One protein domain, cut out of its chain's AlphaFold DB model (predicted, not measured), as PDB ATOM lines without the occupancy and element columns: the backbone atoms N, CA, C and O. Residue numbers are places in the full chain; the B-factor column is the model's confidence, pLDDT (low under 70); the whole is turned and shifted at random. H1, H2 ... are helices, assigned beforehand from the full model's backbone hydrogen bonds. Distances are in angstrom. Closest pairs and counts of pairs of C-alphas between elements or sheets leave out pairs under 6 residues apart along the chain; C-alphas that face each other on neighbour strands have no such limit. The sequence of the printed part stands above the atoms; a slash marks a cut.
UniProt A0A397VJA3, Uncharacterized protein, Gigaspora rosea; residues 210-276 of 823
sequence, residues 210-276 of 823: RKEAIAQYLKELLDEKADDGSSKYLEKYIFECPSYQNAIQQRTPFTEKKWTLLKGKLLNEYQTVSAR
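Overview. This is residues 210 to 276 of the 823 residues of an uncharacterized protein of Gigaspora rosea (UniProt A0A397VJA3). One long helix, H4, slants across one side of the model, and the two short helices H3 and H2 pack one after the other on its later part, while H1 runs at a steep angle to its earlier part. The long unnamed stretch of residues 223 to 234 runs out beyond the last residue of H1 and folds back to H2 at one end of the long axis, and the link from H3 to H4, residues 249 to 255, turns round at the other end. The printed part has 67 residues with four named helices, in the order H1, H2, H3, H4, and no named strand; its class is all helix, with 46 residues in the helices. It is compact, with a radius of gyration of the C-alphas of 11.9 A, yet elongated in outline, with spans of 38 by 23 by 17 A.

Arrangement. Begin with H4, residues 256 to 276, the longest helix, and look near residue 266, where it has a kink of 29 degrees. From there turn to H3, residues 242 to 248: the two touch, and their closest C-alphas, those of Ser 243 and Leu 266, are 6.4 A apart. H3 and H4 form a helical hairpin and run opposite ways at a steep tilt of 38 degrees, only just past shallow. H4 touches H3 with residues 262 to 269 alone. Farther along the same helix, H4 touches H2, residues 235 to 239, with residues 266 to 274 alone; the closest C-alphas are those of Tyr 237 and Val 273, 5.9 A apart. H2 is close to H3 but not clearly touching, with the C-alphas of Ile 238 and Tyr 244 closest at 7.0 A. Now look at H1, residues 210 to 222, which only just touches H3, with 3 pairs of C-alphas within 8 A. It does this with residues 210 to 214 alone; Lys 211 and Ile 248 have the closest C-alphas, at 5.8 A. H1 and H3 run opposite ways at a steep tilt of 48 degrees. H1 and H4 are close but not clearly touching: their closest C-alphas, those of Tyr 217 and Trp 259, are 7.5 A apart. These two run the same way at a steep tilt of 56 degrees. H1 is also close to H2 but not clearly touching, with the C-alphas of Leu 222 and Glu 235 closest at 6.8 A. In the backbones of H1, H2 and H3, every O i to N i+4 pair is within hydrogen-bond range; in H4, 14 of 17 are.

Along the chain. Find C-alpha 256 at (29.720, 27.126, 10.012), where H4 begins; from there it runs 29.9 A to C-alpha 276 at (34.064, 4.429, -9.033). Go back to C-alpha 210 at (21.097, 27.836, 2.876) for H1, which measures 18.1 A from Arg 210 to Leu 222. H2 follows as five residues, Glu 235 to Phe 239, and H3 runs 10.2 A from Pro 242 to Ile 248.

Size, cuts and confidence. Look for the two C-alphas farthest apart at Asp 228 and Arg 251, 38.9 A from each other. The printed residues run from 210 to 276 with no cut. The link from H1 to H2 is long, with 12 residues, and their C-alphas lie 9 to 21 A from the mean of the C-alphas. The link from H2 to H3 is tight, with 2 residues, and the link from H3 to H4 is short, with 7. The mean pLDDT of the printed part is 97.0, and no printed residue is under 70.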
ATOM      1  N   ARG A 210      20.338  29.066   2.648       94.81
ATOM      2  CA  ARG A 210      21.097  27.836   2.876       94.81
ATOM      3  C   ARG A 210      21.797  27.324   1.620       94.81
ATOM      4  O   ARG A 210      22.940  26.883   1.726       94.81
ATOM      5  N   LYS A 211      21.118  27.294   0.471       96.38
ATOM      6  CA  LYS A 211      21.715  26.840  -0.795       96.38
ATOM      7  C   LYS A 211      22.859  27.763  -1.201       96.38
ATOM      8  O   LYS A 211      23.914  27.267  -1.575       96.38
ATOM      9  N   GLU A 212      22.678  29.070  -1.032       97.00
ATOM     10  CA  GLU A 212      23.703  30.095  -1.258       97.00
ATOM     11  C   GLU A 212      24.916  29.893  -0.337       97.00
ATOM     12  O   GLU A 212      26.040  29.779  -0.824       97.00
ATOM     13  N   ALA A 213      24.700  29.729   0.973       97.00
ATOM     14  CA  ALA A 213      25.777  29.449   1.924       97.00
ATOM     15  C   ALA A 213      26.521  28.135   1.607       97.00
ATOM     16  O   ALA A 213      27.749  28.092   1.648       97.00
ATOM     17  N   ILE A 214      25.802  27.061   1.251       97.44
ATOM     18  CA  ILE A 214      26.419  25.796   0.817       97.44
ATOM     19  C   ILE A 214      27.230  26.003  -0.471       97.44
ATOM     20  O   ILE A 214      28.344  25.493  -0.554       97.44
ATOM     21  N   ALA A 215      26.725  26.760  -1.449       97.56
ATOM     22  CA  ALA A 215      27.433  27.039  -2.698       97.56
ATOM     23  C   ALA A 215      28.712  27.866  -2.476       97.56
ATOM     24  O   ALA A 215      29.754  27.535  -3.040       97.56
ATOM     25  N   GLN A 216      28.676  28.881  -1.604       97.69
ATOM     26  CA  GLN A 216      29.860  29.653  -1.215       97.69
ATOM     27  C   GLN A 216      30.932  28.750  -0.584       97.69
ATOM     28  O   GLN A 216      32.079  28.736  -1.030       97.69
ATOM     29  N   TYR A 217      30.548  27.944   0.406       97.81
ATOM     30  CA  TYR A 217      31.453  27.007   1.071       97.81
ATOM     31  C   TYR A 217      31.974  25.892   0.141       97.81
ATOM     32  O   TYR A 217      33.109  25.431   0.288       97.81
ATOM     33  N   LEU A 218      31.180  25.459  -0.843       97.25
ATOM     34  CA  LEU A 218      31.633  24.524  -1.874       97.25
ATOM     35  C   LEU A 218      32.620  25.157  -2.849       97.25
ATOM     36  O   LEU A 218      33.564  24.482  -3.251       97.25
ATOM     37  N   LYS A 219      32.469  26.442  -3.181       97.75
ATOM     38  CA  LYS A 219      33.467  27.161  -3.977       97.75
ATOM     39  C   LYS A 219      34.824  27.184  -3.267       97.75
ATOM     40  O   LYS A 219      35.816  26.787  -3.865       97.75
ATOM     41  N   GLU A 220      34.855  27.525  -1.976       97.25
ATOM     42  CA  GLU A 220      36.079  27.454  -1.153       97.25
ATOM     43  C   GLU A 220      36.715  26.052  -1.151       97.25
ATOM     44  O   GLU A 220      37.937  25.922  -1.106       97.25
ATOM     45  N   LEU A 221      35.896  24.995  -1.204       97.25
ATOM     46  CA  LEU A 221      36.368  23.613  -1.289       97.25
ATOM     47  C   LEU A 221      36.946  23.278  -2.676       97.25
ATOM     48  O   LEU A 221      37.988  22.638  -2.743       97.25
ATOM     49  N   LEU A 222      36.303  23.710  -3.764       97.31
ATOM     50  CA  LEU A 222      36.740  23.483  -5.153       97.31
ATOM     51  C   LEU A 222      37.956  24.335  -5.557       97.31
ATOM     52  O   LEU A 222      38.719  23.961  -6.452       97.31
ATOM     53  N   ASP A 223      38.160  25.465  -4.885       97.50
ATOM     54  CA  ASP A 223      39.346  26.302  -5.047       97.50
ATOM     55  C   ASP A 223      40.591  25.717  -4.340       97.50
ATOM     56  O   ASP A 223      41.708  26.106  -4.696       97.50
ATOM     57  N   GLU A 224      40.453  24.728  -3.435       97.38
ATOM     58  CA  GLU A 224      41.602  23.986  -2.883       97.38
ATOM     59  C   GLU A 224      42.412  23.317  -4.011       97.38
ATOM     60  O   GLU A 224      41.913  22.456  -4.744       97.38
ATOM     61  N   LYS A 225      43.696  23.672  -4.127       98.06
ATOM     62  CA  LYS A 225      44.635  23.021  -5.051       98.06
ATOM     63  C   LYS A 225      45.414  21.901  -4.366       98.06
ATOM     64  O   LYS A 225      45.584  21.904  -3.144       98.06
ATOM     65  N   ALA A 226      45.860  20.933  -5.159       96.56
ATOM     66  CA  ALA A 226      46.866  19.956  -4.757       96.56
ATOM     67  C   ALA A 226      48.288  20.517  -4.977       96.56
ATOM     68  O   ALA A 226      48.458  21.591  -5.557       96.56
ATOM     69  N   ASP A 227      49.312  19.791  -4.519       96.38
ATOM     70  CA  ASP A 227      50.720  20.229  -4.571       96.38
ATOM     71  C   ASP A 227      51.269  20.391  -6.009       96.38
ATOM     72  O   ASP A 227      52.300  21.030  -6.213       96.38
ATOM     73  N   ASP A 228      50.574  19.839  -7.009       95.94
ATOM     74  CA  ASP A 228      50.850  19.986  -8.445       95.94
ATOM     75  C   ASP A 228      50.116  21.178  -9.102       95.94
ATOM     76  O   ASP A 228      50.265  21.419 -10.300       95.94
ATOM     77  N   GLY A 229      49.317  21.929  -8.335       96.31
ATOM     78  CA  GLY A 229      48.495  23.043  -8.815       96.31
ATOM     79  C   GLY A 229      47.151  22.641  -9.437       96.31
ATOM     80  O   GLY A 229      46.355  23.524  -9.770       96.31
ATOM     81  N   SER A 230      46.852  21.344  -9.571       96.00
ATOM     82  CA  SER A 230      45.541  20.864 -10.026       96.00
ATOM     83  C   SER A 230      44.444  21.156  -8.991       96.00
ATOM     84  O   SER A 230      44.725  21.393  -7.813       96.00
ATOM     85  N   SER A 231      43.168  21.154  -9.405       96.88
ATOM     86  CA  SER A 231      42.075  21.197  -8.424       96.88
ATOM     87  C   SER A 231      41.989  19.869  -7.678       96.88
ATOM     88  O   SER A 231      41.880  18.803  -8.285       96.88
ATOM     89  N   LYS A 232      41.998  19.953  -6.349       97.62
ATOM     90  CA  LYS A 232      42.011  18.809  -5.435       97.62
ATOM     91  C   LYS A 232      40.690  18.033  -5.440       97.62
ATOM     92  O   LYS A 232      40.683  16.838  -5.130       97.62
ATOM     93  N   TYR A 233      39.587  18.690  -5.811       97.88
ATOM     94  CA  TYR A 233      38.260  18.082  -5.892       97.88
ATOM     95  C   TYR A 233      37.522  18.492  -7.170       97.88
ATOM     96  O   TYR A 233      37.457  19.669  -7.513       97.88
ATOM     97  N   LEU A 234      36.926  17.516  -7.860       97.38
ATOM     98  CA  LEU A 234      36.081  17.759  -9.032       97.38
ATOM     99  C   LEU A 234      34.607  17.894  -8.634       97.38
ATOM    100  O   LEU A 234      34.042  16.999  -8.005       97.38
ATOM    101  N   GLU A 235      33.985  18.990  -9.068       97.62
ATOM    102  CA  GLU A 235      32.611  19.397  -8.743       97.62
ATOM    103  C   GLU A 235      31.569  18.291  -8.957       97.62
ATOM    104  O   GLU A 235      30.805  17.998  -8.036       97.62
ATOM    105  N   LYS A 236      31.608  17.600 -10.108       97.31
ATOM    106  CA  LYS A 236      30.679  16.498 -10.423       97.31
ATOM    107  C   LYS A 236      30.586  15.449  -9.304       97.31
ATOM    108  O   LYS A 236      29.493  15.156  -8.827       97.31
ATOM    109  N   TYR A 237      31.728  14.994  -8.784       98.06
ATOM    110  CA  TYR A 237      31.767  13.971  -7.735       98.06
ATOM    111  C   TYR A 237      31.244  14.484  -6.386       98.06
ATOM    112  O   TYR A 237      30.799  13.684  -5.566       98.06
ATOM    113  N   ILE A 238      31.292  15.799  -6.131       98.00
ATOM    114  CA  ILE A 238      30.707  16.400  -4.924       98.00
ATOM    115  C   ILE A 238      29.184  16.491  -5.058       98.00
ATOM    116  O   ILE A 238      28.475  16.189  -4.098       98.00
ATOM    117  N   PHE A 239      28.659  16.856  -6.230       97.62
ATOM    118  CA  PHE A 239      27.211  16.932  -6.446       97.62
ATOM    119  C   PHE A 239      26.517  15.563  -6.393       97.62
ATOM    120  O   PHE A 239      25.355  15.478  -5.992       97.62
ATOM    121  N   GLU A 240      27.236  14.485  -6.696       97.50
ATOM    122  CA  GLU A 240      26.772  13.105  -6.509       97.50
ATOM    123  C   GLU A 240      26.832  12.602  -5.054       97.50
ATOM    124  O   GLU A 240      26.231  11.573  -4.738       97.50
ATOM    125  N   CYS A 241      27.531  13.292  -4.142       98.31
ATOM    126  CA  CYS A 241      27.638  12.862  -2.746       98.31
ATOM    127  C   CYS A 241      26.261  12.916  -2.046       98.31
ATOM    128  O   CYS A 241      25.665  13.998  -1.953       98.31
ATOM    129  N   PRO A 242      25.748  11.805  -1.476       98.19
ATOM    130  CA  PRO A 242      24.459  11.799  -0.783       98.19
ATOM    131  C   PRO A 242      24.346  12.836   0.340       98.19
ATOM    132  O   PRO A 242      23.265  13.387   0.550       98.19
ATOM    133  N   SER A 243      25.434  13.162   1.046       98.12
ATOM    134  CA  SER A 243      25.435  14.221   2.061       98.12
ATOM    135  C   SER A 243      25.253  15.621   1.475       98.12
ATOM    136  O   SER A 243      24.667  16.455   2.159       98.12
ATOM    137  N   TYR A 244      25.680  15.895   0.235       98.00
ATOM    138  CA  TYR A 244      25.390  17.170  -0.437       98.00
ATOM    139  C   TYR A 244      23.897  17.284  -0.753       98.00
ATOM    140  O   TYR A 244      23.251  18.246  -0.337       98.00
ATOM    141  N   GLN A 245      23.327  16.257  -1.389       97.56
ATOM    142  CA  GLN A 245      21.903  16.210  -1.740       97.56
ATOM    143  C   GLN A 245      21.007  16.337  -0.495       97.56
ATOM    144  O   GLN A 245      20.114  17.183  -0.435       97.56
ATOM    145  N   ASN A 246      21.318  15.589   0.570       97.50
ATOM    146  CA  ASN A 246      20.643  15.730   1.864       97.50
ATOM    147  C   ASN A 246      20.879  17.102   2.522       97.50
ATOM    148  O   ASN A 246      20.026  17.577   3.276       97.50
ATOM    149  N   ALA A 247      22.019  17.755   2.280       97.19
ATOM    150  CA  ALA A 247      22.286  19.079   2.821       97.19
ATOM    151  C   ALA A 247      21.459  20.165   2.125       97.19
ATOM    152  O   ALA A 247      20.917  21.001   2.841       97.19
ATOM    153  N   ILE A 248      21.308  20.161   0.798       96.81
ATOM    154  CA  ILE A 248      20.552  21.208   0.079       96.81
ATOM    155  C   ILE A 248      19.023  21.105   0.246       96.81
ATOM    156  O   ILE A 248      18.322  22.091   0.030       96.81
ATOM    157  N   GLN A 249      18.503  19.951   0.678       95.38
ATOM    158  CA  GLN A 249      17.066  19.724   0.919       95.38
ATOM    159  C   GLN A 249      16.580  20.148   2.326       95.38
ATOM    160  O   GLN A 249      15.379  20.278   2.566       95.38
ATOM    161  N   GLN A 250      17.481  20.357   3.291       94.38
ATOM    162  CA  GLN A 250      17.115  20.651   4.685       94.38
ATOM    163  C   GLN A 250      16.657  22.102   4.901       94.38
ATOM    164  O   GLN A 250      17.453  23.028   4.833       94.38
ATOM    165  N   ARG A 251      15.419  22.307   5.353       91.25
ATOM    166  CA  ARG A 251      14.816  23.632   5.629       91.25
ATOM    167  C   ARG A 251      15.271  24.316   6.940       91.25
ATOM    168  O   ARG A 251      14.455  24.904   7.641       91.25
ATOM    169  N   THR A 252      16.545  24.206   7.330       92.06
ATOM    170  CA  THR A 252      17.089  24.880   8.537       92.06
ATOM    171  C   THR A 252      18.281  25.772   8.185       92.06
ATOM    172  O   THR A 252      19.061  25.343   7.332       92.06
ATOM    173  N   PRO A 253      18.506  26.914   8.872       91.19
ATOM    174  CA  PRO A 253      19.673  27.771   8.646       91.19
ATOM    175  C   PRO A 253      20.980  26.977   8.563       91.19
ATOM    176  O   PRO A 253      21.201  26.062   9.370       91.19
ATOM    177  N   PHE A 254      21.842  27.292   7.599       96.12
ATOM    178  CA  PHE A 254      23.165  26.677   7.496       96.12
ATOM    179  C   PHE A 254      24.171  27.504   8.293       96.12
ATOM    180  O   PHE A 254      24.247  28.712   8.125       96.12
ATOM    181  N   THR A 255      24.908  26.859   9.193       96.00
ATOM    182  CA  THR A 255      25.894  27.519  10.060       96.00
ATOM    183  C   THR A 255      27.265  26.899   9.832       96.00
ATOM    184  O   THR A 255      27.349  25.740   9.421       96.00
ATOM    185  N   GLU A 256      28.341  27.617  10.156       96.44
ATOM    186  CA  GLU A 256      29.720  27.126  10.012       96.44
ATOM    187  C   GLU A 256      29.915  25.742  10.667       96.44
ATOM    188  O   GLU A 256      30.475  24.827  10.070       96.44
ATOM    189  N   LYS A 257      29.320  25.515  11.845       96.94
ATOM    190  CA  LYS A 257      29.329  24.209  12.526       96.94
ATOM    191  C   LYS A 257      28.642  23.090  11.723       96.94
ATOM    192  O   LYS A 257      29.062  21.935  11.802       96.94
ATOM    193  N   LYS A 258      27.592  23.401  10.950       96.94
ATOM    194  CA  LYS A 258      26.979  22.456   9.996       96.94
ATOM    195  C   LYS A 258      27.868  22.268   8.763       96.94
ATOM    196  O   LYS A 258      27.944  21.143   8.274       96.94
ATOM    197  N   TRP A 259      28.577  23.306   8.314       97.88
ATOM    198  CA  TRP A 259      29.575  23.191   7.247       97.88
ATOM    199  C   TRP A 259      30.734  22.269   7.629       97.88
ATOM    200  O   TRP A 259      31.016  21.343   6.877       97.88
ATOM    201  N   THR A 260      31.343  22.411   8.813       97.69
ATOM    202  CA  THR A 260      32.438  21.523   9.255       97.69
ATOM    203  C   THR A 260      32.013  20.048   9.248       97.69
ATOM    204  O   THR A 260      32.751  19.182   8.775       97.69
ATOM    205  N   LEU A 261      30.793  19.763   9.722       98.00
ATOM    206  CA  LEU A 261      30.210  18.418   9.717       98.00
ATOM    207  C   LEU A 261      29.861  17.923   8.304       98.00
ATOM    208  O   LEU A 261      29.975  16.725   8.045       98.00
ATOM    209  N   LEU A 262      29.448  18.813   7.396       98.12
ATOM    210  CA  LEU A 262      29.180  18.473   5.998       98.12
ATOM    211  C   LEU A 262      30.481  18.195   5.236       98.12
ATOM    212  O   LEU A 262      30.611  17.116   4.667       98.12
ATOM    213  N   LYS A 263      31.464  19.104   5.284       98.25
ATOM    214  CA  LYS A 263      32.783  18.956   4.643       98.25
ATOM    215  C   LYS A 263      33.447  17.637   5.041       98.25
ATOM    216  O   LYS A 263      33.880  16.895   4.168       98.25
ATOM    217  N   GLY A 264      33.424  17.276   6.328       98.06
ATOM    218  CA  GLY A 264      33.941  15.984   6.800       98.06
ATOM    219  C   GLY A 264      33.271  14.752   6.167       98.06
ATOM    220  O   GLY A 264      33.944  13.751   5.935       98.06
ATOM    221  N   LYS A 265      31.972  14.820   5.839       98.31
ATOM    222  CA  LYS A 265      31.264  13.746   5.119       98.31
ATOM    223  C   LYS A 265      31.531  13.770   3.619       98.31
ATOM    224  O   LYS A 265      31.851  12.726   3.059       98.31
ATOM    225  N   LEU A 266      31.454  14.947   2.990       98.38
ATOM    226  CA  LEU A 266      31.714  15.113   1.556       98.38
ATOM    227  C   LEU A 266      33.103  14.594   1.183       98.38
ATOM    228  O   LEU A 266      33.233  13.896   0.191       98.38
ATOM    229  N   LEU A 267      34.126  14.848   2.004       97.94
ATOM    230  CA  LEU A 267      35.486  14.356   1.760       97.94
ATOM    231  C   LEU A 267      35.610  12.820   1.798       97.94
ATOM    232  O   LEU A 267      36.470  12.270   1.115       97.94
ATOM    233  N   ASN A 268      34.761  12.131   2.564       97.94
ATOM    234  CA  ASN A 268      34.722  10.666   2.642       97.94
ATOM    235  C   ASN A 268      33.905  10.067   1.476       97.94
ATOM    236  O   ASN A 268      34.336   9.140   0.791       97.94
ATOM    237  N   GLU A 269      32.741  10.654   1.189       98.25
ATOM    238  CA  GLU A 269      31.877  10.250   0.074       98.25
ATOM    239  C   GLU A 269      32.559  10.498  -1.285       98.25
ATOM    240  O   GLU A 269      32.560   9.613  -2.140       98.25
ATOM    241  N   TYR A 270      33.262  11.625  -1.445       98.31
ATOM    242  CA  TYR A 270      34.045  11.978  -2.635       98.31
ATOM    243  C   TYR A 270      35.115  10.933  -2.973       98.31
ATOM    244  O   TYR A 270      35.314  10.615  -4.145       98.31
ATOM    245  N   GLN A 271      35.799  10.358  -1.975       97.75
ATOM    246  CA  GLN A 271      36.772   9.281  -2.212       97.75
ATOM    247  C   GLN A 271      36.093   8.034  -2.794       97.75
ATOM    248  O   GLN A 271      36.642   7.397  -3.688       97.75
ATOM    249  N   THR A 272      34.870   7.733  -2.351       97.50
ATOM    250  CA  THR A 272      34.081   6.599  -2.855       97.50
ATOM    251  C   THR A 272      33.564   6.851  -4.278       97.50
ATOM    252  O   THR A 272      33.698   5.984  -5.142       97.50
ATOM    253  N   VAL A 273      33.020   8.042  -4.554       97.75
ATOM    254  CA  VAL A 273      32.513   8.424  -5.888       97.75
ATOM    255  C   VAL A 273      33.657   8.512  -6.905       97.75
ATOM    256  O   VAL A 273      33.603   7.885  -7.961       97.75
ATOM    257  N   SER A 274      34.743   9.215  -6.571       97.12
ATOM    258  CA  SER A 274      35.896   9.376  -7.470       97.12
ATOM    259  C   SER A 274      36.684   8.080  -7.709       97.12
ATOM    260  O   SER A 274      37.355   7.969  -8.734       97.12
ATOM    261  N   ALA A 275      36.598   7.089  -6.812       96.81
ATOM    262  CA  ALA A 275      37.128   5.749  -7.058       96.81
ATOM    263  C   ALA A 275      36.297   4.986  -8.103       96.81
ATOM    264  O   ALA A 275      36.883   4.363  -8.987       96.81
ATOM    265  N   ARG A 276      34.959   5.079  -8.057       96.56
ATOM    266  CA  ARG A 276      34.064   4.429  -9.033       96.56
ATOM    267  C   ARG A 276      34.357   4.894 -10.463       96.56
ATOM    268  O   ARG A 276      34.669   4.071 -11.319       96.56
TER     269      ARG A 276